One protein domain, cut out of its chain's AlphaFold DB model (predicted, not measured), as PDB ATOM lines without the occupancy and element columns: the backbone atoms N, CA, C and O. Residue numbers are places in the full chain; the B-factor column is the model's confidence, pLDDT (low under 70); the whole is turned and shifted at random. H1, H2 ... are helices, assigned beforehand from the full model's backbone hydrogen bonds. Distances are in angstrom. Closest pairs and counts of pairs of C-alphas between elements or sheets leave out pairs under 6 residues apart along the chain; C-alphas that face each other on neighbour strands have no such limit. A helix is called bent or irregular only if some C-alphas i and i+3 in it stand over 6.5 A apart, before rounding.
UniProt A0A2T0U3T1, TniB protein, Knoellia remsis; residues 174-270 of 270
ATOM      1  N   GLU A 174     154.343 247.349 294.103       88.31
ATOM      2  CA  GLU A 174     155.094 246.970 295.306       88.31
ATOM      3  C   GLU A 174     155.559 248.213 296.072       88.31
ATOM      4  O   GLU A 174     155.438 248.298 297.291       88.31
ATOM      5  N   LYS A 175     156.040 249.222 295.339       88.56
ATOM      6  CA  LYS A 175     156.475 250.503 295.903       88.56
ATOM      7  C   LYS A 175     155.304 251.294 296.499       88.56
ATOM      8  O   LYS A 175     155.443 251.864 297.576       88.56
ATOM      9  N   LYS A 176     154.135 251.270 295.849       91.38
ATOM     10  CA  LYS A 176     152.896 251.854 296.390       91.38
ATOM     11  C   LYS A 176     152.420 251.136 297.652       91.38
ATOM     12  O   LYS A 176     152.024 251.821 298.586       91.38
ATOM     13  N   ALA A 177     152.492 249.807 297.696       90.69
ATOM     14  CA  ALA A 177     152.147 249.041 298.891       90.69
ATOM     15  C   ALA A 177     153.071 249.411 300.064       90.69
ATOM     16  O   ALA A 177     152.591 249.819 301.115       90.69
ATOM     17  N   ALA A 178     154.389 249.425 299.840       86.94
ATOM     18  CA  ALA A 178     155.357 249.848 300.853       86.94
ATOM     19  C   ALA A 178     155.124 251.299 301.330       86.94
ATOM     20  O   ALA A 178     155.286 251.615 302.508       86.94
ATOM     21  N   TRP A 179     154.722 252.192 300.421       93.06
ATOM     22  CA  TRP A 179     154.326 253.559 300.760       93.06
ATOM     23  C   TRP A 179     153.066 253.610 301.635       93.06
ATOM     24  O   TRP A 179     153.021 254.358 302.611       93.06
ATOM     25  N   GLN A 180     152.052 252.808 301.318       93.44
ATOM     26  CA  GLN A 180     150.829 252.707 302.114       93.44
ATOM     27  C   GLN A 180     151.105 252.141 303.513       93.44
ATOM     28  O   GLN A 180     150.583 252.681 304.487       93.44
ATOM     29  N   ASP A 181     151.987 251.146 303.628       91.19
ATOM     30  CA  ASP A 181     152.415 250.585 304.915       91.19
ATOM     31  C   ASP A 181     153.132 251.629 305.785       91.19
ATOM     32  O   ASP A 181     152.881 251.733 306.993       91.19
ATOM     33  N   LEU A 182     153.990 252.459 305.175       90.81
ATOM     34  CA  LEU A 182     154.624 253.580 305.867       90.81
ATOM     35  C   LEU A 182     153.577 254.562 306.404       90.81
ATOM     36  O   LEU A 182     153.670 254.974 307.561       90.81
ATOM     37  N   LEU A 183     152.592 254.939 305.585       93.31
ATOM     38  CA  LEU A 183     151.540 255.876 305.989       93.31
ATOM     39  C   LEU A 183     150.666 255.314 307.107       93.31
ATOM     40  O   LEU A 183     150.383 256.035 308.060       93.31
ATOM     41  N   ALA A 184     150.291 254.037 307.028       92.00
ATOM     42  CA  ALA A 184     149.544 253.362 308.085       92.00
ATOM     43  C   ALA A 184     150.326 253.384 309.409       92.00
ATOM     44  O   ALA A 184     149.790 253.759 310.450       92.00
ATOM     45  N   THR A 185     151.624 253.072 309.354       89.19
ATOM     46  CA  THR A 185     152.509 253.093 310.528       89.19
ATOM     47  C   THR A 185     152.650 254.502 311.107       89.19
ATOM     48  O   THR A 185     152.553 254.689 312.321       89.19
ATOM     49  N   ALA A 186     152.873 255.500 310.250       88.62
ATOM     50  CA  ALA A 186     153.059 256.889 310.662       88.62
ATOM     51  C   ALA A 186     151.779 257.503 311.248       88.62
ATOM     52  O   ALA A 186     151.864 258.307 312.173       88.62
ATOM     53  N   ALA A 187     150.609 257.118 310.732       90.50
ATOM     54  CA  ALA A 187     149.314 257.631 311.165       90.50
ATOM     55  C   ALA A 187     148.750 256.925 312.404       90.50
ATOM     56  O   ALA A 187     147.942 257.533 313.100       90.50
ATOM     57  N   ASN A 188     149.190 255.696 312.708       89.12
ATOM     58  CA  ASN A 188     148.593 254.857 313.752       89.12
ATOM     59  C   ASN A 188     148.435 255.588 315.096       89.12
ATOM     60  O   ASN A 188     147.326 255.744 315.586       89.12
ATOM     61  N   ARG A 189     149.534 256.103 315.658       88.69
ATOM     62  CA  ARG A 189     149.503 256.797 316.955       88.69
ATOM     63  C   ARG A 189     148.909 258.211 316.876       88.69
ATOM     64  O   ARG A 189     148.113 258.546 317.743       88.69
ATOM     65  N   PRO A 190     149.246 259.057 315.881       89.19
ATOM     66  CA  PRO A 190     148.612 260.367 315.757       89.19
ATOM     67  C   PRO A 190     147.081 260.301 315.641       89.19
ATOM     68  O   PRO A 190     146.391 261.068 316.309       89.19
ATOM     69  N   LEU A 191     146.535 259.363 314.859       90.12
ATOM     70  CA  LEU A 191     145.086 259.242 314.667       90.12
ATOM     71  C   LEU A 191     144.327 258.771 315.916       90.12
ATOM     72  O   LEU A 191     143.142 259.070 316.022       90.12
ATOM     73  N   GLU A 192     144.976 258.131 316.898       89.94
ATOM     74  CA  GLU A 192     144.343 257.824 318.198       89.94
ATOM     75  C   GLU A 192     143.816 259.089 318.901       89.94
ATOM     76  O   GLU A 192     142.890 259.020 319.709       89.94
ATOM     77  N   HIS A 193     144.377 260.258 318.580       87.94
ATOM     78  CA  HIS A 193     143.956 261.546 319.124       87.94
ATOM     79  C   HIS A 193     142.836 262.232 318.315       87.94
ATOM     80  O   HIS A 193     142.351 263.285 318.728       87.94
ATOM     81  N   LEU A 194     142.405 261.640 317.195       88.50
ATOM     82  CA  LEU A 194     141.303 262.105 316.347       88.50
ATOM     83  C   LEU A 194     140.308 260.954 316.103       88.50
ATOM     84  O   LEU A 194     140.293 260.373 315.020       88.50
ATOM     85  N   PRO A 195     139.459 260.611 317.087       78.88
ATOM     86  CA  PRO A 195     138.655 259.388 317.049       78.88
ATOM     87  C   PRO A 195     137.612 259.341 315.922       78.88
ATOM     88  O   PRO A 195     137.241 258.246 315.505       78.88
ATOM     89  N   ASP A 196     137.150 260.488 315.405       85.69
ATOM     90  CA  ASP A 196     136.203 260.509 314.277       85.69
ATOM     91  C   ASP A 196     136.899 260.456 312.904       85.69
ATOM     92  O   ASP A 196     136.231 260.339 311.871       85.69
ATOM     93  N   ALA A 197     138.232 260.548 312.861       84.94
ATOM     94  CA  ALA A 197     138.976 260.388 311.622       84.94
ATOM     95  C   ALA A 197     138.985 258.910 311.209       84.94
ATOM     96  O   ALA A 197     139.177 258.009 312.024       84.94
ATOM     97  N   ALA A 198     138.814 258.647 309.912       86.75
ATOM     98  CA  ALA A 198     138.920 257.287 309.397       86.75
ATOM     99  C   ALA A 198     140.341 256.733 309.663       86.75
ATOM    100  O   ALA A 198     141.312 257.411 309.311       86.75
ATOM    101  N   PRO A 199     140.500 255.514 310.222       85.12
ATOM    102  CA  PRO A 199     141.819 254.952 310.546       85.12
ATOM    103  C   PRO A 199     142.760 254.835 309.339       85.12
ATOM    104  O   PRO A 199     143.980 254.842 309.472       85.12
ATOM    105  N   ASP A 200     142.186 254.740 308.142       89.12
ATOM    106  CA  ASP A 200     142.875 254.607 306.865       89.12
ATOM    107  C   ASP A 200     142.955 255.930 306.078       89.12
ATOM    108  O   ASP A 200     143.394 255.925 304.928       89.12
ATOM    109  N   LEU A 201     142.578 257.071 306.675       90.69
ATOM    110  CA  LEU A 201     142.487 258.385 306.017       90.69
ATOM    111  C   LEU A 201     143.741 258.736 305.201       90.69
ATOM    112  O   LEU A 201     143.653 259.118 304.029       90.69
ATOM    113  N   PHE A 202     144.915 258.582 305.816       92.25
ATOM    114  CA  PHE A 202     146.192 258.873 305.168       92.25
ATOM    115  C   PHE A 202     146.513 257.896 304.035       92.25
ATOM    116  O   PHE A 202     147.135 258.291 303.054       92.25
ATOM    117  N   VAL A 203     146.053 256.650 304.136       93.00
ATOM    118  CA  VAL A 203     146.325 255.573 303.176       93.00
ATOM    119  C   VAL A 203     145.407 255.658 301.956       93.00
ATOM    120  O   VAL A 203     145.862 255.457 300.828       93.00
ATOM    121  N   THR A 204     144.124 255.960 302.159       90.25
ATOM    122  CA  THR A 204     143.111 255.896 301.096       90.25
ATOM    123  C   THR A 204     142.838 257.237 300.437       90.25
ATOM    124  O   THR A 204     142.659 257.280 299.219       90.25
ATOM    125  N   LYS A 205     142.827 258.339 301.199       91.94
ATOM    126  CA  LYS A 205     142.436 259.661 300.676       91.94
ATOM    127  C   LYS A 205     143.606 260.612 300.466       91.94
ATOM    128  O   LYS A 205     143.571 261.395 299.522       91.94
ATOM    129  N   LEU A 206     144.626 260.557 301.324       94.75
ATOM    130  CA  LEU A 206     145.703 261.559 301.328       94.75
ATOM    131  C   LEU A 206     147.049 261.030 300.809       94.75
ATOM    132  O   LEU A 206     147.981 261.813 300.637       94.75
ATOM    133  N   ALA A 207     147.159 259.736 300.493       94.00
ATOM    134  CA  ALA A 207     148.441 259.091 300.206       94.00
ATOM    135  C   ALA A 207     149.235 259.755 299.075       94.00
ATOM    136  O   ALA A 207     150.451 259.922 299.184       94.00
ATOM    137  N   GLN A 208     148.563 260.153 297.990       93.38
ATOM    138  CA  GLN A 208     149.226 260.816 296.867       93.38
ATOM    139  C   GLN A 208     149.648 262.250 297.210       93.38
ATOM    140  O   GLN A 208     150.709 262.692 296.765       93.38
ATOM    141  N   HIS A 209     148.846 262.981 297.990       94.88
ATOM    142  CA  HIS A 209     149.173 264.353 298.390       94.88
ATOM    143  C   HIS A 209     150.330 264.380 299.384       94.88
ATOM    144  O   HIS A 209     151.284 265.132 299.195       94.88
ATOM    145  N   VAL A 210     150.325 263.470 300.360       94.81
ATOM    146  CA  VAL A 210     151.455 263.270 301.278       94.81
ATOM    147  C   VAL A 210     152.726 262.927 300.502       94.81
ATOM    148  O   VAL A 210     153.784 263.487 300.786       94.81
ATOM    149  N   TRP A 211     152.643 262.066 299.478       95.00
ATOM    150  CA  TRP A 211     153.816 261.757 298.656       95.00
ATOM    151  C   TRP A 211     154.294 262.989 297.886       95.00
ATOM    152  O   TRP A 211     155.490 263.251 297.834       95.00
ATOM    153  N   ARG A 212     153.377 263.798 297.342       93.06
ATOM    154  CA  ARG A 212     153.726 265.042 296.641       93.06
ATOM    155  C   ARG A 212     154.438 266.036 297.553       93.06
ATOM    156  O   ARG A 212     155.401 266.642 297.100       93.06
ATOM    157  N   ARG A 213     153.995 266.176 298.804       93.25
ATOM    158  CA  ARG A 213     154.579 267.080 299.810       93.25
ATOM    159  C   ARG A 213     155.951 266.622 300.301       93.25
ATOM    160  O   ARG A 213     156.814 267.452 300.554       93.25
ATOM    161  N   THR A 214     156.157 265.311 300.425       92.75
ATOM    162  CA  THR A 214     157.331 264.740 301.118       92.75
ATOM    163  C   THR A 214     158.331 264.040 300.202       92.75
ATOM    164  O   THR A 214     159.446 263.745 300.627       92.75
ATOM    165  N   GLN A 215     157.942 263.723 298.965       92.25
ATOM    166  CA  GLN A 215     158.685 262.903 297.998       92.25
ATOM    167  C   GLN A 215     159.154 261.559 298.579       92.25
ATOM    168  O   GLN A 215     160.203 261.037 298.202       92.25
ATOM    169  N   GLY A 216     158.390 261.006 299.527       87.88
ATOM    170  CA  GLY A 216     158.660 259.701 300.128       87.88
ATOM    171  C   GLY A 216     159.665 259.692 301.281       87.88
ATOM    172  O   GLY A 216     160.081 258.613 301.709       87.88
ATOM    173  N   PHE A 217     160.085 260.852 301.786       88.12
ATOM    174  CA  PHE A 217     161.038 260.930 302.893       88.12
ATOM    175  C   PHE A 217     160.342 260.706 304.237       88.12
ATOM    176  O   PHE A 217     159.487 261.487 304.646       88.12
ATOM    177  N   VAL A 218     160.746 259.655 304.952       87.94
ATOM    178  CA  VAL A 218     160.108 259.203 306.200       87.94
ATOM    179  C   VAL A 218     160.019 260.303 307.262       87.94
ATOM    180  O   VAL A 218     158.982 260.454 307.901       87.94
ATOM    181  N   GLY A 219     161.083 261.089 307.453       84.00
ATOM    182  CA  GLY A 219     161.098 262.179 308.432       84.00
ATOM    183  C   GLY A 219     160.098 263.285 308.098       84.00
ATOM    184  O   GLY A 219     159.421 263.797 308.986       84.00
ATOM    185  N   GLU A 220     159.946 263.595 306.813       90.25
ATOM    186  CA  GLU A 220     158.986 264.588 306.325       90.25
ATOM    187  C   GLU A 220     157.553 264.062 306.418       90.25
ATOM    188  O   GLU A 220     156.653 264.812 306.776       90.25
ATOM    189  N   VAL A 221     157.339 262.761 306.187       92.25
ATOM    190  CA  VAL A 221     156.043 262.101 306.415       92.25
ATOM    191  C   VAL A 221     155.653 262.168 307.884       92.25
ATOM    192  O   VAL A 221     154.543 262.594 308.194       92.25
ATOM    193  N   ALA A 222     156.558 261.805 308.794       90.50
ATOM    194  CA  ALA A 222     156.291 261.869 310.227       90.50
ATOM    195  C   ALA A 222     155.957 263.301 310.675       90.50
ATOM    196  O   ALA A 222     154.999 263.493 311.427       90.50
ATOM    197  N   LYS A 223     156.699 264.300 310.172       91.06
ATOM    198  CA  LYS A 223     156.439 265.722 310.438       91.06
ATOM    199  C   LYS A 223     155.073 266.157 309.902       91.06
ATOM    200  O   LYS A 223     154.303 266.751 310.647       91.06
ATOM    201  N   LEU A 224     154.757 265.823 308.650       94.56
ATOM    202  CA  LEU A 224     153.508 266.202 307.989       94.56
ATOM    203  C   LEU A 224     152.277 265.588 308.671       94.56
ATOM    204  O   LEU A 224     151.309 266.287 308.965       94.56
ATOM    205  N   VAL A 225     152.321 264.281 308.947       94.19
ATOM    206  CA  VAL A 225     151.222 263.549 309.595       94.19
ATOM    207  C   VAL A 225     151.014 264.051 311.021       94.19
ATOM    208  O   VAL A 225     149.898 264.394 311.391       94.19
ATOM    209  N   THR A 226     152.083 264.149 311.815       93.00
ATOM    210  CA  THR A 226     151.969 264.601 313.212       93.00
ATOM    211  C   THR A 226     151.535 266.065 313.289       93.00
ATOM    212  O   THR A 226     150.666 266.389 314.090       93.00
ATOM    213  N   GLY A 227     152.102 266.936 312.448       93.44
ATOM    214  CA  GLY A 227     151.748 268.357 312.392       93.44
ATOM    215  C   GLY A 227     150.278 268.570 312.040       93.44
ATOM    216  O   GLY A 227     149.557 269.186 312.812       93.44
ATOM    217  N   SER A 228     149.802 267.954 310.953       94.56
ATOM    218  CA  SER A 228     148.401 268.103 310.520       94.56
ATOM    219  C   SER A 228     147.389 267.588 311.548       94.56
ATOM    220  O   SER A 228     146.326 268.179 311.721       94.56
ATOM    221  N   VAL A 229     147.722 266.512 312.267       93.56
ATOM    222  CA  VAL A 229     146.904 266.014 313.382       93.56
ATOM    223  C   VAL A 229     146.896 267.005 314.546       93.56
ATOM    224  O   VAL A 229     145.829 267.296 315.083       93.56
ATOM    225  N   LEU A 230     148.058 267.529 314.942       92.38
ATOM    226  CA  LEU A 230     148.155 268.503 316.032       92.38
ATOM    227  C   LEU A 230     147.372 269.782 315.719       92.38
ATOM    228  O   LEU A 230     146.644 270.266 316.585       92.38
ATOM    229  N   ASP A 231     147.467 270.290 314.494       93.00
ATOM    230  CA  ASP A 231     146.734 271.481 314.058       93.00
ATOM    231  C   ASP A 231     145.218 271.238 314.072       93.00
ATOM    232  O   ASP A 231     144.465 272.030 314.643       93.00
ATOM    233  N   ALA A 232     144.766 270.084 313.568       92.19
ATOM    234  CA  ALA A 232     143.356 269.703 313.630       92.19
ATOM    235  C   ALA A 232     142.840 269.615 315.079       92.19
ATOM    236  O   ALA A 232     141.749 270.111 315.371       92.19
ATOM    237  N   ILE A 233     143.627 269.055 316.006       91.19
ATOM    238  CA  ILE A 233     143.280 268.998 317.437       91.19
ATOM    239  C   ILE A 233     143.173 270.405 318.032       91.19
ATOM    240  O   ILE A 233     142.192 270.703 318.721       91.19
ATOM    241  N   HIS A 234     144.152 271.277 317.772       90.94
ATOM    242  CA  HIS A 234     144.137 272.656 318.268       90.94
ATOM    243  C   HIS A 234     142.905 273.426 317.778       90.94
ATOM    244  O   HIS A 234     142.286 274.164 318.548       90.94
ATOM    245  N   GLU A 235     142.502 273.198 316.530       89.81
ATOM    246  CA  GLU A 235     141.327 273.815 315.914       89.81
ATOM    247  C   GLU A 235     140.011 273.073 316.206       89.81
ATOM    248  O   GLU A 235     138.946 273.495 315.749       89.81
ATOM    249  N   ARG A 236     140.057 271.997 317.006       87.69
ATOM    250  CA  ARG A 236     138.909 271.143 317.369       87.69
ATOM    251  C   ARG A 236     138.176 270.569 316.154       87.69
ATOM    252  O   ARG A 236     136.950 270.434 316.159       87.69
ATOM    253  N   ARG A 237     138.931 270.228 315.114       86.69
ATOM    254  CA  ARG A 237     138.454 269.540 313.915       86.69
ATOM    255  C   ARG A 237     138.768 268.055 314.019       86.69
ATOM    256  O   ARG A 237     139.771 267.660 314.598       86.69
ATOM    257  N   SER A 238     137.914 267.233 313.424       79.56
ATOM    258  CA  SER A 238     138.059 265.774 313.434       79.56
ATOM    259  C   SER A 238     138.384 265.176 312.062       79.56
ATOM    260  O   SER A 238     138.445 263.960 311.900       79.56
ATOM    261  N   VAL A 239     138.623 266.031 311.064       84.44
ATOM    262  CA  VAL A 239     138.950 265.635 309.693       84.44
ATOM    263  C   VAL A 239     140.171 266.410 309.220       84.44
ATOM    264  O   VAL A 239     140.223 267.630 309.369       84.44
ATOM    265  N   ILE A 240     141.113 265.684 308.617       91.56
ATOM    266  CA  ILE A 240     142.299 266.235 307.958       91.56
ATOM    267  C   ILE A 240     142.056 266.253 306.449       91.56
ATOM    268  O   ILE A 240     141.636 265.257 305.849       91.56
ATOM    269  N   THR A 241     142.318 267.400 305.841       91.38
ATOM    270  CA  THR A 241     142.120 267.699 304.424       91.38
ATOM    271  C   THR A 241     143.457 267.917 303.711       91.38
ATOM    272  O   THR A 241     144.528 267.824 304.306       91.38
ATOM    273  N   HIS A 242     143.406 268.187 302.405       93.19
ATOM    274  CA  HIS A 242     144.602 268.558 301.647       93.19
ATOM    275  C   HIS A 242     145.172 269.903 302.120       93.19
ATOM    276  O   HIS A 242     146.384 270.010 302.268       93.19
ATOM    277  N   ASP A 243     144.301 270.865 302.435       91.81
ATOM    278  CA  ASP A 243     144.684 272.204 302.899       91.81
ATOM    279  C   ASP A 243     145.389 272.144 304.262       91.81
ATOM    280  O   ASP A 243     146.364 272.854 304.492       91.81
ATOM    281  N   ASP A 244     144.965 271.223 305.132       91.94
ATOM    282  CA  ASP A 244     145.628 270.962 306.415       91.94
ATOM    283  C   ASP A 244     147.052 270.448 306.229       91.94
ATOM    284  O   ASP A 244     147.978 270.890 306.901       91.94
ATOM    285  N   LEU A 245     147.248 269.521 305.286       93.56
ATOM    286  CA  LEU A 245     148.593 269.087 304.917       93.56
ATOM    287  C   LEU A 245     149.379 270.234 304.289       93.56
ATOM    288  O   LEU A 245     150.600 270.280 304.434       93.56
ATOM    289  N   ASP A 246     148.696 271.146 303.595       93.25
ATOM    290  CA  ASP A 246     149.353 272.252 302.928       93.25
ATOM    291  C   ASP A 246     149.880 273.328 303.880       93.25
ATOM    292  O   ASP A 246     150.944 273.896 303.612       93.25
ATOM    293  N   ALA A 247     149.201 273.515 305.011       92.38
ATOM    294  CA  ALA A 247     149.568 274.444 306.073       92.38
ATOM    295  C   ALA A 247     150.802 274.016 306.891       92.38
ATOM    296  O   ALA A 247     151.438 274.861 307.516       92.38
ATOM    297  N   VAL A 248     151.178 272.731 306.881       93.62
ATOM    298  CA  VAL A 248     152.322 272.243 307.671       93.62
ATOM    299  C   VAL A 248     153.648 272.588 306.999       93.62
ATOM    300  O   VAL A 248     153.985 272.032 305.950       93.62
ATOM    301  N   ASP A 249     154.464 273.408 307.657       91.25
ATOM    302  CA  ASP A 249     155.802 273.755 307.181       91.25
ATOM    303  C   ASP A 249     156.733 272.532 307.130       91.25
ATOM    304  O   ASP A 249     157.024 271.879 308.140       91.25
ATOM    305  N   LEU A 250     157.264 272.238 305.945       90.88
ATOM    306  CA  LEU A 250     158.252 271.182 305.703       90.88
ATOM    307  C   LEU A 250     159.654 271.770 305.490       90.88
ATOM    308  O   LEU A 250     159.836 272.982 305.544       90.88
ATOM    309  N   SER A 251     160.670 270.919 305.346       86.31
ATOM    310  CA  SER A 251     162.035 271.406 305.092       86.31
ATOM    311  C   SER A 251     162.190 272.024 303.699       86.31
ATOM    312  O   SER A 251     161.456 271.669 302.774       86.31
ATOM    313  N   ASP A 252     163.212 272.870 303.520       83.31
ATOM    314  CA  ASP A 252     163.572 273.456 302.217       83.31
ATOM    315  C   ASP A 252     163.733 272.380 301.132       83.31
ATOM    316  O   ASP A 252     163.232 272.527 300.024       83.31
ATOM    317  N   ARG A 253     164.294 271.215 301.484       87.38
ATOM    318  CA  ARG A 253     164.392 270.045 300.594       87.38
ATOM    319  C   ARG A 253     163.027 269.597 300.056       87.38
ATOM    320  O   ARG A 253     162.909 269.226 298.888       87.38
ATOM    321  N   SER A 254     162.012 269.560 300.917       83.62
ATOM    322  CA  SER A 254     160.649 269.179 300.532       83.62
ATOM    323  C   SER A 254     159.994 270.243 299.649       83.62
ATOM    324  O   SER A 254     159.173 269.900 298.798       83.62
ATOM    325  N   LEU A 255     160.345 271.519 299.830       83.38
ATOM    326  CA  LEU A 255     159.887 272.622 298.980       83.38
ATOM    327  C   LEU A 255     160.546 272.557 297.595       83.38
ATOM    328  O   LEU A 255     159.840 272.545 296.586       83.38
ATOM    329  N   ASP A 256     161.868 272.399 297.542       83.81
ATOM    330  CA  ASP A 256     162.633 272.247 296.299       83.81
ATOM    331  C   ASP A 256     162.123 271.055 295.476       83.81
ATOM    332  O   ASP A 256     161.815 271.184 294.289       83.81
ATOM    333  N   GLY A 257     161.908 269.905 296.127       78.19
ATOM    334  CA  GLY A 257     161.370 268.710 295.473       78.19
ATOM    335  C   GLY A 257     159.965 268.900 294.885       78.19
ATOM    336  O   GLY A 257     159.633 268.289 293.865       78.19
ATOM    337  N   GLN A 258     159.134 269.759 295.484       85.19
ATOM    338  CA  GLN A 258     157.822 270.115 294.933       85.19
ATOM    339  C   GLN A 258     157.948 271.022 293.706       85.19
ATOM    340  O   GLN A 258     157.244 270.804 292.713       85.19
ATOM    341  N   ILE A 259     158.852 272.004 293.752       81.50
ATOM    342  CA  ILE A 259     159.125 272.925 292.640       81.50
ATOM    343  C   ILE A 259     159.649 272.152 291.424       81.50
ATOM    344  O   ILE A 259     159.162 272.350 290.303       81.50
ATOM    345  N   ASP A 260     160.578 271.222 291.636       80.38
ATOM    346  CA  ASP A 260     161.137 270.382 290.575       80.38
ATOM    347  C   ASP A 260     160.068 269.495 289.930       80.38
ATOM    348  O   ASP A 260     159.952 269.437 288.699       80.38
ATOM    349  N   ALA A 261     159.227 268.850 290.746       79.38
ATOM    350  CA  ALA A 261     158.130 268.018 290.257       79.38
ATOM    351  C   ALA A 261     157.098 268.831 289.453       79.38
ATOM    352  O   ALA A 261     156.645 268.386 288.392       79.38
ATOM    353  N   ALA A 262     156.755 270.039 289.915       78.31
ATOM    354  CA  ALA A 262     155.855 270.946 289.206       78.31
ATOM    355  C   ALA A 262     156.450 271.407 287.862       78.31
ATOM    356  O   ALA A 262     155.764 271.412 286.835       78.31
ATOM    357  N   THR A 263     157.748 271.718 287.848       74.75
ATOM    358  CA  THR A 263     158.481 272.130 286.643       74.75
ATOM    359  C   THR A 263     158.563 270.996 285.618       74.75
ATOM    360  O   THR A 263     158.359 271.223 284.421       74.75
ATOM    361  N   ALA A 264     158.813 269.762 286.063       74.06
ATOM    362  CA  ALA A 264     158.831 268.582 285.201       74.06
ATOM    363  C   ALA A 264     157.447 268.297 284.590       74.06
ATOM    364  O   ALA A 264     157.339 268.109 283.376       74.06
ATOM    365  N   ALA A 265     156.377 268.365 285.389       73.25
ATOM    366  CA  ALA A 265     155.005 268.174 284.913       73.25
ATOM    367  C   ALA A 265     154.570 269.239 283.886       73.25
ATOM    368  O   ALA A 265     153.816 268.937 282.958       73.25
ATOM    369  N   GLY A 266     155.067 270.474 284.020       65.69
ATOM    370  CA  GLY A 266     154.842 271.551 283.053       65.69
ATOM    371  C   GLY A 266     155.546 271.337 281.708       65.69
ATOM    372  O   GLY A 266     155.023 271.757 280.676       65.69
ATOM    373  N   LYS A 267     156.698 270.650 281.692       63.59
ATOM    374  CA  LYS A 267     157.445 270.323 280.463       63.59
ATOM    375  C   LYS A 267     156.839 269.152 279.690       63.59
ATOM    376  O   LYS A 267     156.851 269.189 278.472       63.59
ATOM    377  N   THR A 268     156.278 268.150 280.367       59.81
ATOM    378  CA  THR A 268     155.629 266.990 279.716       59.81
ATOM    379  C   THR A 268     154.264 267.327 279.097       59.81
ATOM    380  O   THR A 268     153.729 266.548 278.316       59.81
ATOM    381  N   ARG A 269     153.677 268.479 279.450       53.88
ATOM    382  CA  ARG A 269     152.398 268.973 278.906       53.88
ATOM    383  C   ARG A 269     152.544 269.915 277.700       53.88
ATOM    384  O   ARG A 269     151.522 270.381 277.203       53.88
ATOM    385  N   ARG A 270     153.771 270.215 277.263       45.84
ATOM    386  CA  ARG A 270     154.073 270.968 276.035       45.84
ATOM    387  C   ARG A 270     154.578 270.023 274.957       45.84
ATOM    388  O   ARG A 270     154.253 270.297 273.786       45.84
TER     389      ARG A 270
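What this domain is: This is residues 174 to 270 of the 270 residues of the protein "TniB protein" of Knoellia remsis (UniProt A0A2T0U3T1). H3 and H4 make the core of a small helical body, meeting in a corner near the last residue of H3 and residues 220 to 224 of H4, with H1 and H5 packed on H4 and the short H2 on H1. H6 leads away from H3 as an arm, and residues 263 to 270 stick out. The printed part has 97 residues with six named helices, H1 to H6 in chain order, and no named strand: all helix. It is compact, with a radius of gyration of the C-alphas of 13.8 A, and spans 45 by 31 by 22 A.

Where its parts are: H1, residues 174 to 191, begins at C-alpha 174 (155.094, 246.970, 295.306) and measures 25.0 A; it is irregular, with C-alphas 186 and 189 7.2 A apart. H2 is residues 201 to 204 and H3 residues 207 to 214. H4, residues 218 to 234, measures 24.1 A. H5 is residues 242 to 247. H6, residues 252 to 268, measures 24.7 A and ends at C-alpha 268 (155.629, 266.990, 279.716).

How they stand to each other: H1 touches H4, closest at the C-alphas of Ala 186 and Ala 222, 6.0 A, the same way at a tilt of 36 degrees, only just steep. With residues 180 to 187 alone H1 touches H2, closest at C-alphas 180 and 203, 5.4 A. H3 touches residues 220 to 224 of H4, closest at C-alphas 214 and 220, 5.5 A; at 73 degrees they are only just about perpendicular. H4 touches H5, closest at C-alphas 228 and 245, 5.7 A, about perpendicular at 87 degrees. H6 touches H3 with residues 254 to 258 alone, closest at C-alphas 214 and 254, 5.6 A, at a steep tilt of 64 degrees, opposite ways. H1 and H6 are apart. Every O i to N i+4 pair is within hydrogen-bond range in H3, H4, H5 and H6, and 12 of 14 in H1; H2 is too short for such a pair.

The domain as a whole: C-alphas 195 and 270, the two farthest apart, are 45.3 A from each other. The printed part has no cut and no long link. Residues 266 to 270 have pLDDT under 70.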